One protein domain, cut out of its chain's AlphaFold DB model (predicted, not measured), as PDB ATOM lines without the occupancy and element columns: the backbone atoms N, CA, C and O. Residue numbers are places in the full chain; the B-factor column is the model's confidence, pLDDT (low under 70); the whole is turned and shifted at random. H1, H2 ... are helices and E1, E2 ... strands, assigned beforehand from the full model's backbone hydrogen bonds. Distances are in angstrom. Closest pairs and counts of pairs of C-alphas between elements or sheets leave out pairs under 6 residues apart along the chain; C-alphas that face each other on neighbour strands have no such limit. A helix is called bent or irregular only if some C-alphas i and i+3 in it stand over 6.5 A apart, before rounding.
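Overview. This is residues 2 to 79 of the 239 residues of an uncharacterized protein of Rhizophagus irregularis (UniProt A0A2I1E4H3). There is little regular structure: the small hairpin E1 and E2 makes one end of a loose rod, H1 leads into it, and H2 and H3 are nearer the middle, while residues 40 to 74 loop out to the other end and back. The 78 printed residues hold H1, E1, E2, H2 and H3 in that order, mixed in class, with 28 in named elements. The whole is only just loose, close to extended, with a radius of gyration of the C-alphas of 17.3 A and spans of 55 by 26 by 23 A.

Along the chain. H1, residues 4 to 13, begins at C-alpha (412.100, 159.517, 193.995) and is 14.8 A long. E1 is residues 15 to 17, E2 20 to 22. H2, residues 32 to 39, measures 10.5 A. H3, residues 75 to 78, ends at C-alpha (398.279, 150.680, 185.057).

Arrangement. E1 and E2 are antiparallel at 146 degrees, with N 15 and O 22 2.9 A apart, within hydrogen-bond range. H1, H2 and H3 are apart from each other. Every O i to N i+4 pair is within range in H2, 5 of 6 in H1; H3 is too short for one.

Size, cuts and confidence. The printed part has no cut. H2 to H3 is a long link. Residues under 70 in pLDDT include 26 to 36 and 72 to 79.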
ATOM      1  N   THR A   2     407.280 162.163 194.527       58.59
ATOM      2  CA  THR A   2     407.172 162.142 193.049       58.59
ATOM      3  C   THR A   2     408.513 162.015 192.317       58.59
ATOM      4  O   THR A   2     408.622 161.144 191.463       58.59
ATOM      5  N   GLN A   3     409.529 162.796 192.717       64.25
ATOM      6  CA  GLN A   3     410.894 162.712 192.177       64.25
ATOM      7  C   GLN A   3     411.510 161.320 192.388       64.25
ATOM      8  O   GLN A   3     411.737 160.611 191.422       64.25
ATOM      9  N   PHE A   4     411.618 160.861 193.639       68.12
ATOM     10  CA  PHE A   4     412.100 159.517 193.995       68.12
ATOM     11  C   PHE A   4     411.404 158.381 193.214       68.12
ATOM     12  O   PHE A   4     412.043 157.425 192.786       68.12
ATOM     13  N   CYS A   5     410.095 158.496 192.968       66.56
ATOM     14  CA  CYS A   5     409.329 157.526 192.178       66.56
ATOM     15  C   CYS A   5     409.525 157.642 190.652       66.56
ATOM     16  O   CYS A   5     409.050 156.764 189.927       66.56
ATOM     17  N   HIS A   6     410.146 158.714 190.162       71.19
ATOM     18  CA  HIS A   6     410.641 158.874 188.794       71.19
ATOM     19  C   HIS A   6     412.087 158.363 188.698       71.19
ATOM     20  O   HIS A   6     412.352 157.498 187.870       71.19
ATOM     21  N   ASP A   7     412.964 158.763 189.622       75.81
ATOM     22  CA  ASP A   7     414.356 158.300 189.707       75.81
ATOM     23  C   ASP A   7     414.430 156.758 189.745       75.81
ATOM     24  O   ASP A   7     415.157 156.137 188.972       75.81
ATOM     25  N   LEU A   8     413.581 156.117 190.564       76.12
ATOM     26  CA  LEU A   8     413.447 154.655 190.632       76.12
ATOM     27  C   LEU A   8     412.958 153.989 189.334       76.12
ATOM     28  O   LEU A   8     413.216 152.802 189.144       76.12
ATOM     29  N   ARG A   9     412.234 154.697 188.454       75.00
ATOM     30  CA  ARG A   9     411.840 154.158 187.137       75.00
ATOM     31  C   ARG A   9     412.998 154.232 186.164       75.00
ATOM     32  O   ARG A   9     413.280 153.231 185.520       75.00
ATOM     33  N   ASN A  10     413.698 155.362 186.137       77.94
ATOM     34  CA  ASN A  10     414.867 155.563 185.287       77.94
ATOM     35  C   ASN A  10     415.943 154.507 185.618       77.94
ATOM     36  O   ASN A  10     416.463 153.842 184.729       77.94
ATOM     37  N   LEU A  11     416.181 154.232 186.908       81.06
ATOM     38  CA  LEU A  11     417.062 153.140 187.348       81.06
ATOM     39  C   LEU A  11     416.557 151.732 186.966       81.06
ATOM     40  O   LEU A  11     417.361 150.808 186.847       81.06
ATOM     41  N   LYS A  12     415.246 151.541 186.764       77.75
ATOM     42  CA  LYS A  12     414.652 150.251 186.361       77.75
ATOM     43  C   LYS A  12     414.954 149.898 184.896       77.75
ATOM     44  O   LYS A  12     414.885 148.726 184.537       77.75
ATOM     45  N   GLU A  13     415.321 150.880 184.072       82.06
ATOM     46  CA  GLU A  13     415.792 150.679 182.692       82.06
ATOM     47  C   GLU A  13     417.274 150.250 182.632       82.06
ATOM     48  O   GLU A  13     417.745 149.764 181.597       82.06
ATOM     49  N   GLY A  14     417.981 150.357 183.763       83.69
ATOM     50  CA  GLY A  14     419.394 150.036 183.948       83.69
ATOM     51  C   GLY A  14     420.316 151.255 183.844       83.69
ATOM     52  O   GLY A  14     419.937 152.301 183.326       83.69
ATOM     53  N   LEU A  15     421.554 151.112 184.321       89.56
ATOM     54  CA  LEU A  15     422.617 152.115 184.180       89.56
ATOM     55  C   LEU A  15     423.764 151.547 183.348       89.56
ATOM     56  O   LEU A  15     424.087 150.368 183.470       89.56
ATOM     57  N   VAL A  16     424.413 152.388 182.544       89.56
ATOM     58  CA  VAL A  16     425.687 152.045 181.899       89.56
ATOM     59  C   VAL A  16     426.813 152.709 182.682       89.56
ATOM     60  O   VAL A  16     426.801 153.922 182.870       89.56
ATOM     61  N   ILE A  17     427.765 151.903 183.152       90.62
ATOM     62  CA  ILE A  17     428.969 152.340 183.870       90.62
ATOM     63  C   ILE A  17     430.133 151.571 183.244       90.62
ATOM     64  O   ILE A  17     430.050 150.351 183.125       90.62
ATOM     65  N   ASP A  18     431.169 152.276 182.786       91.06
ATOM     66  CA  ASP A  18     432.354 151.700 182.125       91.06
ATOM     67  C   ASP A  18     432.007 150.714 180.985       91.06
ATOM     68  O   ASP A  18     432.539 149.612 180.883       91.06
ATOM     69  N   ASN A  19     431.049 151.112 180.137       90.94
ATOM     70  CA  ASN A  19     430.425 150.318 179.062       90.94
ATOM     71  C   ASN A  19     429.687 149.029 179.498       90.94
ATOM     72  O   ASN A  19     429.112 148.344 178.653       90.94
ATOM     73  N   VAL A  20     429.609 148.720 180.794       92.44
ATOM     74  CA  VAL A  20     428.806 147.611 181.335       92.44
ATOM     75  C   VAL A  20     427.389 148.097 181.640       92.44
ATOM     76  O   VAL A  20     427.204 149.059 182.389       92.44
ATOM     77  N   LYS A  21     426.363 147.418 181.100       91.25
ATOM     78  CA  LYS A  21     424.962 147.673 181.474       91.25
ATOM     79  C   LYS A  21     424.577 146.888 182.733       91.25
ATOM     80  O   LYS A  21     424.423 145.670 182.699       91.25
ATOM     81  N   TRP A  22     424.331 147.617 183.813       88.88
ATOM     82  CA  TRP A  22     423.811 147.123 185.082       88.88
ATOM     83  C   TRP A  22     422.279 147.173 185.083       88.88
ATOM     84  O   TRP A  22     421.689 148.233 184.874       88.88
ATOM     85  N   ASN A  23     421.630 146.035 185.333       90.12
ATOM     86  CA  ASN A  23     420.173 145.929 185.457       90.12
ATOM     87  C   ASN A  23     419.793 145.772 186.937       90.12
ATOM     88  O   ASN A  23     420.370 144.934 187.628       90.12
ATOM     89  N   PHE A  24     418.812 146.539 187.419       79.56
ATOM     90  CA  PHE A  24     418.451 146.577 188.841       79.56
ATOM     91  C   PHE A  24     417.106 145.897 189.118       79.56
ATOM     92  O   PHE A  24     416.075 146.269 188.556       79.56
ATOM     93  N   GLN A  25     417.102 144.930 190.039       76.12
ATOM     94  CA  GLN A  25     415.883 144.375 190.632       76.12
ATOM     95  C   GLN A  25     415.682 144.980 192.024       76.12
ATOM     96  O   GLN A  25     416.476 144.753 192.936       76.12
ATOM     97  N   PHE A  26     414.626 145.778 192.180       69.44
ATOM     98  CA  PHE A  26     414.330 146.468 193.433       69.44
ATOM     99  C   PHE A  26     413.426 145.635 194.341       69.44
ATOM    100  O   PHE A  26     412.270 145.372 194.011       69.44
ATOM    101  N   TYR A  27     413.940 145.311 195.524       62.31
ATOM    102  CA  TYR A  27     413.183 144.736 196.629       62.31
ATOM    103  C   TYR A  27     413.061 145.787 197.731       62.31
ATOM    104  O   TYR A  27     414.067 146.281 198.240       62.31
ATOM    105  N   PHE A  28     411.832 146.142 198.090       61.44
ATOM    106  CA  PHE A  28     411.556 147.090 199.166       61.44
ATOM    107  C   PHE A  28     411.197 146.347 200.462       61.44
ATOM    108  O   PHE A  28     410.886 145.155 200.449       61.44
ATOM    109  N   SER A  29     411.254 147.055 201.592       59.19
ATOM    110  CA  SER A  29     410.641 146.615 202.850       59.19
ATOM    111  C   SER A  29     409.960 147.799 203.543       59.19
ATOM    112  O   SER A  29     410.425 148.935 203.439       59.19
ATOM    113  N   SER A  30     408.806 147.578 204.181       60.97
ATOM    114  CA  SER A  30     407.967 148.627 204.796       60.97
ATOM    115  C   SER A  30     406.909 148.044 205.746       60.97
ATOM    116  O   SER A  30     406.482 146.904 205.592       60.97
ATOM    117  N   ASP A  31     406.454 148.813 206.741       64.62
ATOM    118  CA  ASP A  31     405.476 148.334 207.732       64.62
ATOM    119  C   ASP A  31     404.026 148.370 207.213       64.62
ATOM    120  O   ASP A  31     403.658 149.259 206.449       64.62
ATOM    121  N   TRP A  32     403.169 147.456 207.692       67.38
ATOM    122  CA  TRP A  32     401.763 147.312 207.263       67.38
ATOM    123  C   TRP A  32     400.937 148.626 207.256       67.38
ATOM    124  O   TRP A  32     400.013 148.741 206.450       67.38
ATOM    125  N   LYS A  33     401.243 149.616 208.116       69.25
ATOM    126  CA  LYS A  33     400.590 150.939 208.097       69.25
ATOM    127  C   LYS A  33     401.052 151.763 206.902       69.25
ATOM    128  O   LYS A  33     400.208 152.294 206.182       69.25
ATOM    129  N   PHE A  34     402.364 151.853 206.676       68.88
ATOM    130  CA  PHE A  34     402.926 152.484 205.484       68.88
ATOM    131  C   PHE A  34     402.354 151.851 204.209       68.88
ATOM    132  O   PHE A  34     401.954 152.582 203.305       68.88
ATOM    133  N   LEU A  35     402.192 150.520 204.173       69.12
ATOM    134  CA  LEU A  35     401.586 149.806 203.039       69.12
ATOM    135  C   LEU A  35     400.149 150.270 202.795       69.12
ATOM    136  O   LEU A  35     399.772 150.599 201.670       69.12
ATOM    137  N   ALA A  36     399.350 150.321 203.865       69.50
ATOM    138  CA  ALA A  36     397.959 150.743 203.803       69.50
ATOM    139  C   ALA A  36     397.818 152.198 203.329       69.50
ATOM    140  O   ALA A  36     396.948 152.495 202.515       69.50
ATOM    141  N   ILE A  37     398.705 153.093 203.774       71.00
ATOM    142  CA  ILE A  37     398.720 154.514 203.394       71.00
ATOM    143  C   ILE A  37     399.209 154.712 201.948       71.00
ATOM    144  O   ILE A  37     398.631 155.516 201.206       71.00
ATOM    145  N   CYS A  38     400.237 153.967 201.528       68.25
ATOM    146  CA  CYS A  38     400.777 154.018 200.168       68.25
ATOM    147  C   CYS A  38     399.812 153.441 199.135       68.25
ATOM    148  O   CYS A  38     399.755 153.969 198.034       68.25
ATOM    149  N   LEU A  39     399.000 152.444 199.502       68.94
ATOM    150  CA  LEU A  39     397.903 151.935 198.674       68.94
ATOM    151  C   LEU A  39     396.585 152.707 198.815       68.94
ATOM    152  O   LEU A  39     395.706 152.555 197.970       68.94
ATOM    153  N   GLY A  40     396.420 153.530 199.851       67.25
ATOM    154  CA  GLY A  40     395.169 154.243 200.119       67.25
ATOM    155  C   GLY A  40     394.023 153.347 200.611       67.25
ATOM    156  O   GLY A  40     392.869 153.594 200.276       67.25
ATOM    157  N   PHE A  41     394.313 152.319 201.415       70.12
ATOM    158  CA  PHE A  41     393.276 151.575 202.135       70.12
ATOM    159  C   PHE A  41     392.639 152.473 203.210       70.12
ATOM    160  O   PHE A  41     393.241 152.747 204.246       70.12
ATOM    161  N   ASN A  42     391.396 152.904 202.974       57.00
ATOM    162  CA  ASN A  42     390.748 153.991 203.726       57.00
ATOM    163  C   ASN A  42     390.571 153.785 205.246       57.00
ATOM    164  O   ASN A  42     390.362 154.769 205.949       57.00
ATOM    165  N   SER A  43     390.607 152.558 205.786       57.94
ATOM    166  CA  SER A  43     390.593 152.327 207.244       57.94
ATOM    167  C   SER A  43     390.909 150.879 207.639       57.94
ATOM    168  O   SER A  43     390.783 149.952 206.836       57.94
ATOM    169  N   ALA A  44     391.171 150.656 208.934       54.84
ATOM    170  CA  ALA A  44     391.199 149.324 209.559       54.84
ATOM    171  C   ALA A  44     389.844 148.567 209.506       54.84
ATOM    172  O   ALA A  44     389.772 147.374 209.827       54.84
ATOM    173  N   HIS A  45     388.763 149.240 209.093       59.53
ATOM    174  CA  HIS A  45     387.424 148.672 208.915       59.53
ATOM    175  C   HIS A  45     387.092 148.344 207.454       59.53
ATOM    176  O   HIS A  45     386.011 147.817 207.198       59.53
ATOM    177  N   SER A  46     387.999 148.603 206.504       69.06
ATOM    178  CA  SER A  46     387.789 148.263 205.094       69.06
ATOM    179  C   SER A  46     387.417 146.785 204.921       69.06
ATOM    180  O   SER A  46     388.108 145.900 205.432       69.06
ATOM    181  N   LYS A  47     386.345 146.514 204.160       75.38
ATOM    182  CA  LYS A  47     385.951 145.144 203.781       75.38
ATOM    183  C   LYS A  47     387.054 144.449 202.979       75.38
ATOM    184  O   LYS A  47     387.271 143.261 203.167       75.38
ATOM    185  N   ASN A  48     387.776 145.198 202.147       75.31
ATOM    186  CA  ASN A  48     388.981 144.737 201.463       75.31
ATOM    187  C   ASN A  48     390.185 145.258 202.257       75.31
ATOM    188  O   ASN A  48     390.492 146.447 202.177       75.31
ATOM    189  N   PHE A  49     390.820 144.410 203.065       73.25
ATOM    190  CA  PHE A  49     391.940 144.801 203.940       73.25
ATOM    191  C   PHE A  49     393.302 144.285 203.447       73.25
ATOM    192  O   PHE A  49     394.343 144.741 203.913       73.25
ATOM    193  N   CYS A  50     393.290 143.304 202.543       75.81
ATOM    194  CA  CYS A  50     394.461 142.575 202.079       75.81
ATOM    195  C   CYS A  50     395.097 143.281 200.864       75.81
ATOM    196  O   CYS A  50     394.424 143.383 199.830       75.81
ATOM    197  N   PRO A  51     396.372 143.719 200.922       73.25
ATOM    198  CA  PRO A  51     397.094 144.249 199.758       73.25
ATOM    199  C   PRO A  51     397.192 143.253 198.598       73.25
ATOM    200  O   PRO A  51     397.213 143.650 197.442       73.25
ATOM    201  N   TRP A  52     397.223 141.956 198.909       75.69
ATOM    202  CA  TRP A  52     397.677 140.917 197.981       75.69
ATOM    203  C   TRP A  52     396.597 139.947 197.501       75.69
ATOM    204  O   TRP A  52     396.774 139.259 196.498       75.69
ATOM    205  N   CYS A  53     395.468 139.914 198.202       77.50
ATOM    206  CA  CYS A  53     394.373 138.986 197.975       77.50
ATOM    207  C   CYS A  53     393.036 139.733 197.869       77.50
ATOM    208  O   CYS A  53     392.831 140.771 198.505       77.50
ATOM    209  N   THR A  54     392.112 139.229 197.048       77.88
ATOM    210  CA  THR A  54     390.734 139.755 196.920       77.88
ATOM    211  C   THR A  54     389.790 139.299 198.037       77.88
ATOM    212  O   THR A  54     388.609 139.629 197.988       77.88
ATOM    213  N   ILE A  55     390.288 138.537 199.014       76.44
ATOM    214  CA  ILE A  55     389.520 138.020 200.153       76.44
ATOM    215  C   ILE A  55     388.995 139.179 201.003       76.44
ATOM    216  O   ILE A  55     389.724 140.129 201.317       76.44
ATOM    217  N   ASP A  56     387.719 139.092 201.370       79.75
ATOM    218  CA  ASP A  56     387.044 140.111 202.162       79.75
ATOM    219  C   ASP A  56     387.070 139.802 203.671       79.75
ATOM    220  O   ASP A  56     387.364 138.694 204.121       79.75
ATOM    221  N   LYS A  57     386.766 140.811 204.488       76.56
ATOM    222  CA  LYS A  57     386.847 140.736 205.954       76.56
ATOM    223  C   LYS A  57     385.830 139.783 206.604       76.56
ATOM    224  O   LYS A  57     386.045 139.390 207.744       76.56
ATOM    225  N   SER A  58     384.751 139.394 205.920       80.12
ATOM    226  CA  SER A  58     383.808 138.377 206.417       80.12
ATOM    227  C   SER A  58     384.316 136.945 206.216       80.12
ATOM    228  O   SER A  58     383.950 136.059 206.978       80.12
ATOM    229  N   GLN A  59     385.229 136.739 205.262       76.69
ATOM    230  CA  GLN A  59     385.943 135.478 205.023       76.69
ATOM    231  C   GLN A  59     387.172 135.314 205.948       76.69
ATOM    232  O   GLN A  59     387.907 134.329 205.860       76.69
ATOM    233  N   GLN A  60     387.435 136.280 206.838       72.25
ATOM    234  CA  GLN A  60     388.597 136.261 207.723       72.25
ATOM    235  C   GLN A  60     388.498 135.119 208.749       72.25
ATOM    236  O   GLN A  60     387.692 135.171 209.672       72.25
ATOM    237  N   GLY A  61     389.386 134.129 208.621       68.81
ATOM    238  CA  GLY A  61     389.412 132.933 209.470       68.81
ATOM    239  C   GLY A  61     388.774 131.693 208.836       68.81
ATOM    240  O   GLY A  61     388.853 130.623 209.430       68.81
ATOM    241  N   ASP A  62     388.203 131.800 207.632       78.62
ATOM    242  CA  ASP A  62     387.752 130.633 206.874       78.62
ATOM    243  C   ASP A  62     388.963 129.839 206.347       78.62
ATOM    244  O   ASP A  62     389.691 130.281 205.450       78.62
ATOM    245  N   LEU A  63     389.184 128.662 206.940       75.69
ATOM    246  CA  LEU A  63     390.266 127.736 206.590       75.69
ATOM    247  C   LEU A  63     389.965 126.909 205.327       75.69
ATOM    248  O   LEU A  63     390.871 126.263 204.804       75.69
ATOM    249  N   SER A  64     388.723 126.929 204.822       78.31
ATOM    250  CA  SER A  64     388.344 126.262 203.566       78.31
ATOM    251  C   SER A  64     388.745 127.060 202.320       78.31
ATOM    252  O   SER A  64     388.773 126.512 201.218       78.31
ATOM    253  N   LYS A  65     389.048 128.359 202.467       75.81
ATOM    254  CA  LYS A  65     389.469 129.217 201.352       75.81
ATOM    255  C   LYS A  65     390.963 129.102 201.095       75.81
ATOM    256  O   LYS A  65     391.782 129.109 202.010       75.81
ATOM    257  N   GLU A  66     391.331 129.103 199.820       73.94
ATOM    258  CA  GLU A  66     392.721 129.268 199.416       73.94
ATOM    259  C   GLU A  66     393.109 130.751 199.425       73.94
ATOM    260  O   GLU A  66     392.649 131.544 198.602       73.94
ATOM    261  N   TRP A  67     394.006 131.120 200.337       74.31
ATOM    262  CA  TRP A  67     394.540 132.476 200.476       74.31
ATOM    263  C   TRP A  67     395.609 132.767 199.408       74.31
ATOM    264  O   TRP A  67     396.786 132.951 199.710       74.31
ATOM    265  N   LYS A  68     395.196 132.757 198.135       73.88
ATOM    266  CA  LYS A  68     396.062 132.999 196.972       73.88
ATOM    267  C   LYS A  68     396.353 134.493 196.792       73.88
ATOM    268  O   LYS A  68     395.454 135.332 196.880       73.88
ATOM    269  N   ILE A  69     397.615 134.812 196.500       74.81
ATOM    270  CA  ILE A  69     398.016 136.134 196.009       74.81
ATOM    271  C   ILE A  69     397.493 136.246 194.576       74.81
ATOM    272  O   ILE A  69     397.900 135.482 193.705       74.81
ATOM    273  N   ASN A  70     396.549 137.155 194.352       74.81
ATOM    274  CA  ASN A  70     395.863 137.338 193.069       74.81
ATOM    275  C   ASN A  70     395.729 138.815 192.663       74.81
ATOM    276  O   ASN A  70     394.990 139.151 191.734       74.81
ATOM    277  N   LYS A  71     396.443 139.695 193.371       74.69
ATOM    278  CA  LYS A  71     396.576 141.112 193.047       74.69
ATOM    279  C   LYS A  71     397.944 141.378 192.444       74.69
ATOM    280  O   LYS A  71     398.941 141.448 193.157       74.69
ATOM    281  N   GLU A  72     397.974 141.501 191.124       69.44
ATOM    282  CA  GLU A  72     399.202 141.767 190.378       69.44
ATOM    283  C   GLU A  72     399.663 143.215 190.571       69.44
ATOM    284  O   GLU A  72     398.867 144.159 190.564       69.44
ATOM    285  N   ILE A  73     400.977 143.376 190.738       65.00
ATOM    286  CA  ILE A  73     401.623 144.661 191.005       65.00
ATOM    287  C   ILE A  73     401.464 145.623 189.817       65.00
ATOM    288  O   ILE A  73     401.215 146.810 190.016       65.00
ATOM    289  N   ASP A  74     401.529 145.103 188.589       63.94
ATOM    290  CA  ASP A  74     401.532 145.902 187.364       63.94
ATOM    291  C   ASP A  74     400.125 146.399 186.996       63.94
ATOM    292  O   ASP A  74     399.959 147.575 186.681       63.94
ATOM    293  N   LYS A  75     399.076 145.592 187.212       66.06
ATOM    294  CA  LYS A  75     397.667 146.026 187.071       66.06
ATOM    295  C   LYS A  75     397.308 147.175 188.028       66.06
ATOM    296  O   LYS A  75     396.549 148.073 187.669       66.06
ATOM    297  N   LEU A  76     397.913 147.206 189.223       61.72
ATOM    298  CA  LEU A  76     397.835 148.338 190.164       61.72
ATOM    299  C   LEU A  76     398.660 149.565 189.730       61.72
ATOM    300  O   LEU A  76     398.427 150.671 190.219       61.72
ATOM    301  N   VAL A  77     399.641 149.390 188.841       58.62
ATOM    302  CA  VAL A  77     400.440 150.473 188.254       58.62
ATOM    303  C   VAL A  77     399.788 151.019 186.981       58.62
ATOM    304  O   VAL A  77     399.928 152.212 186.717       58.62
ATOM    305  N   GLU A  78     399.036 150.224 186.229       59.66
ATOM    306  CA  GLU A  78     398.279 150.680 185.057       59.66
ATOM    307  C   GLU A  78     397.026 151.470 185.459       59.66
ATOM    308  O   GLU A  78     396.829 152.589 184.982       59.66
ATOM    309  N   GLN A  79     396.216 150.947 186.389       58.28
ATOM    310  CA  GLN A  79     394.979 151.597 186.837       58.28
ATOM    311  C   GLN A  79     394.860 151.649 188.369       58.28
ATOM    312  O   GLN A  79     394.613 150.646 189.045       58.28
TER     313      GLN A  79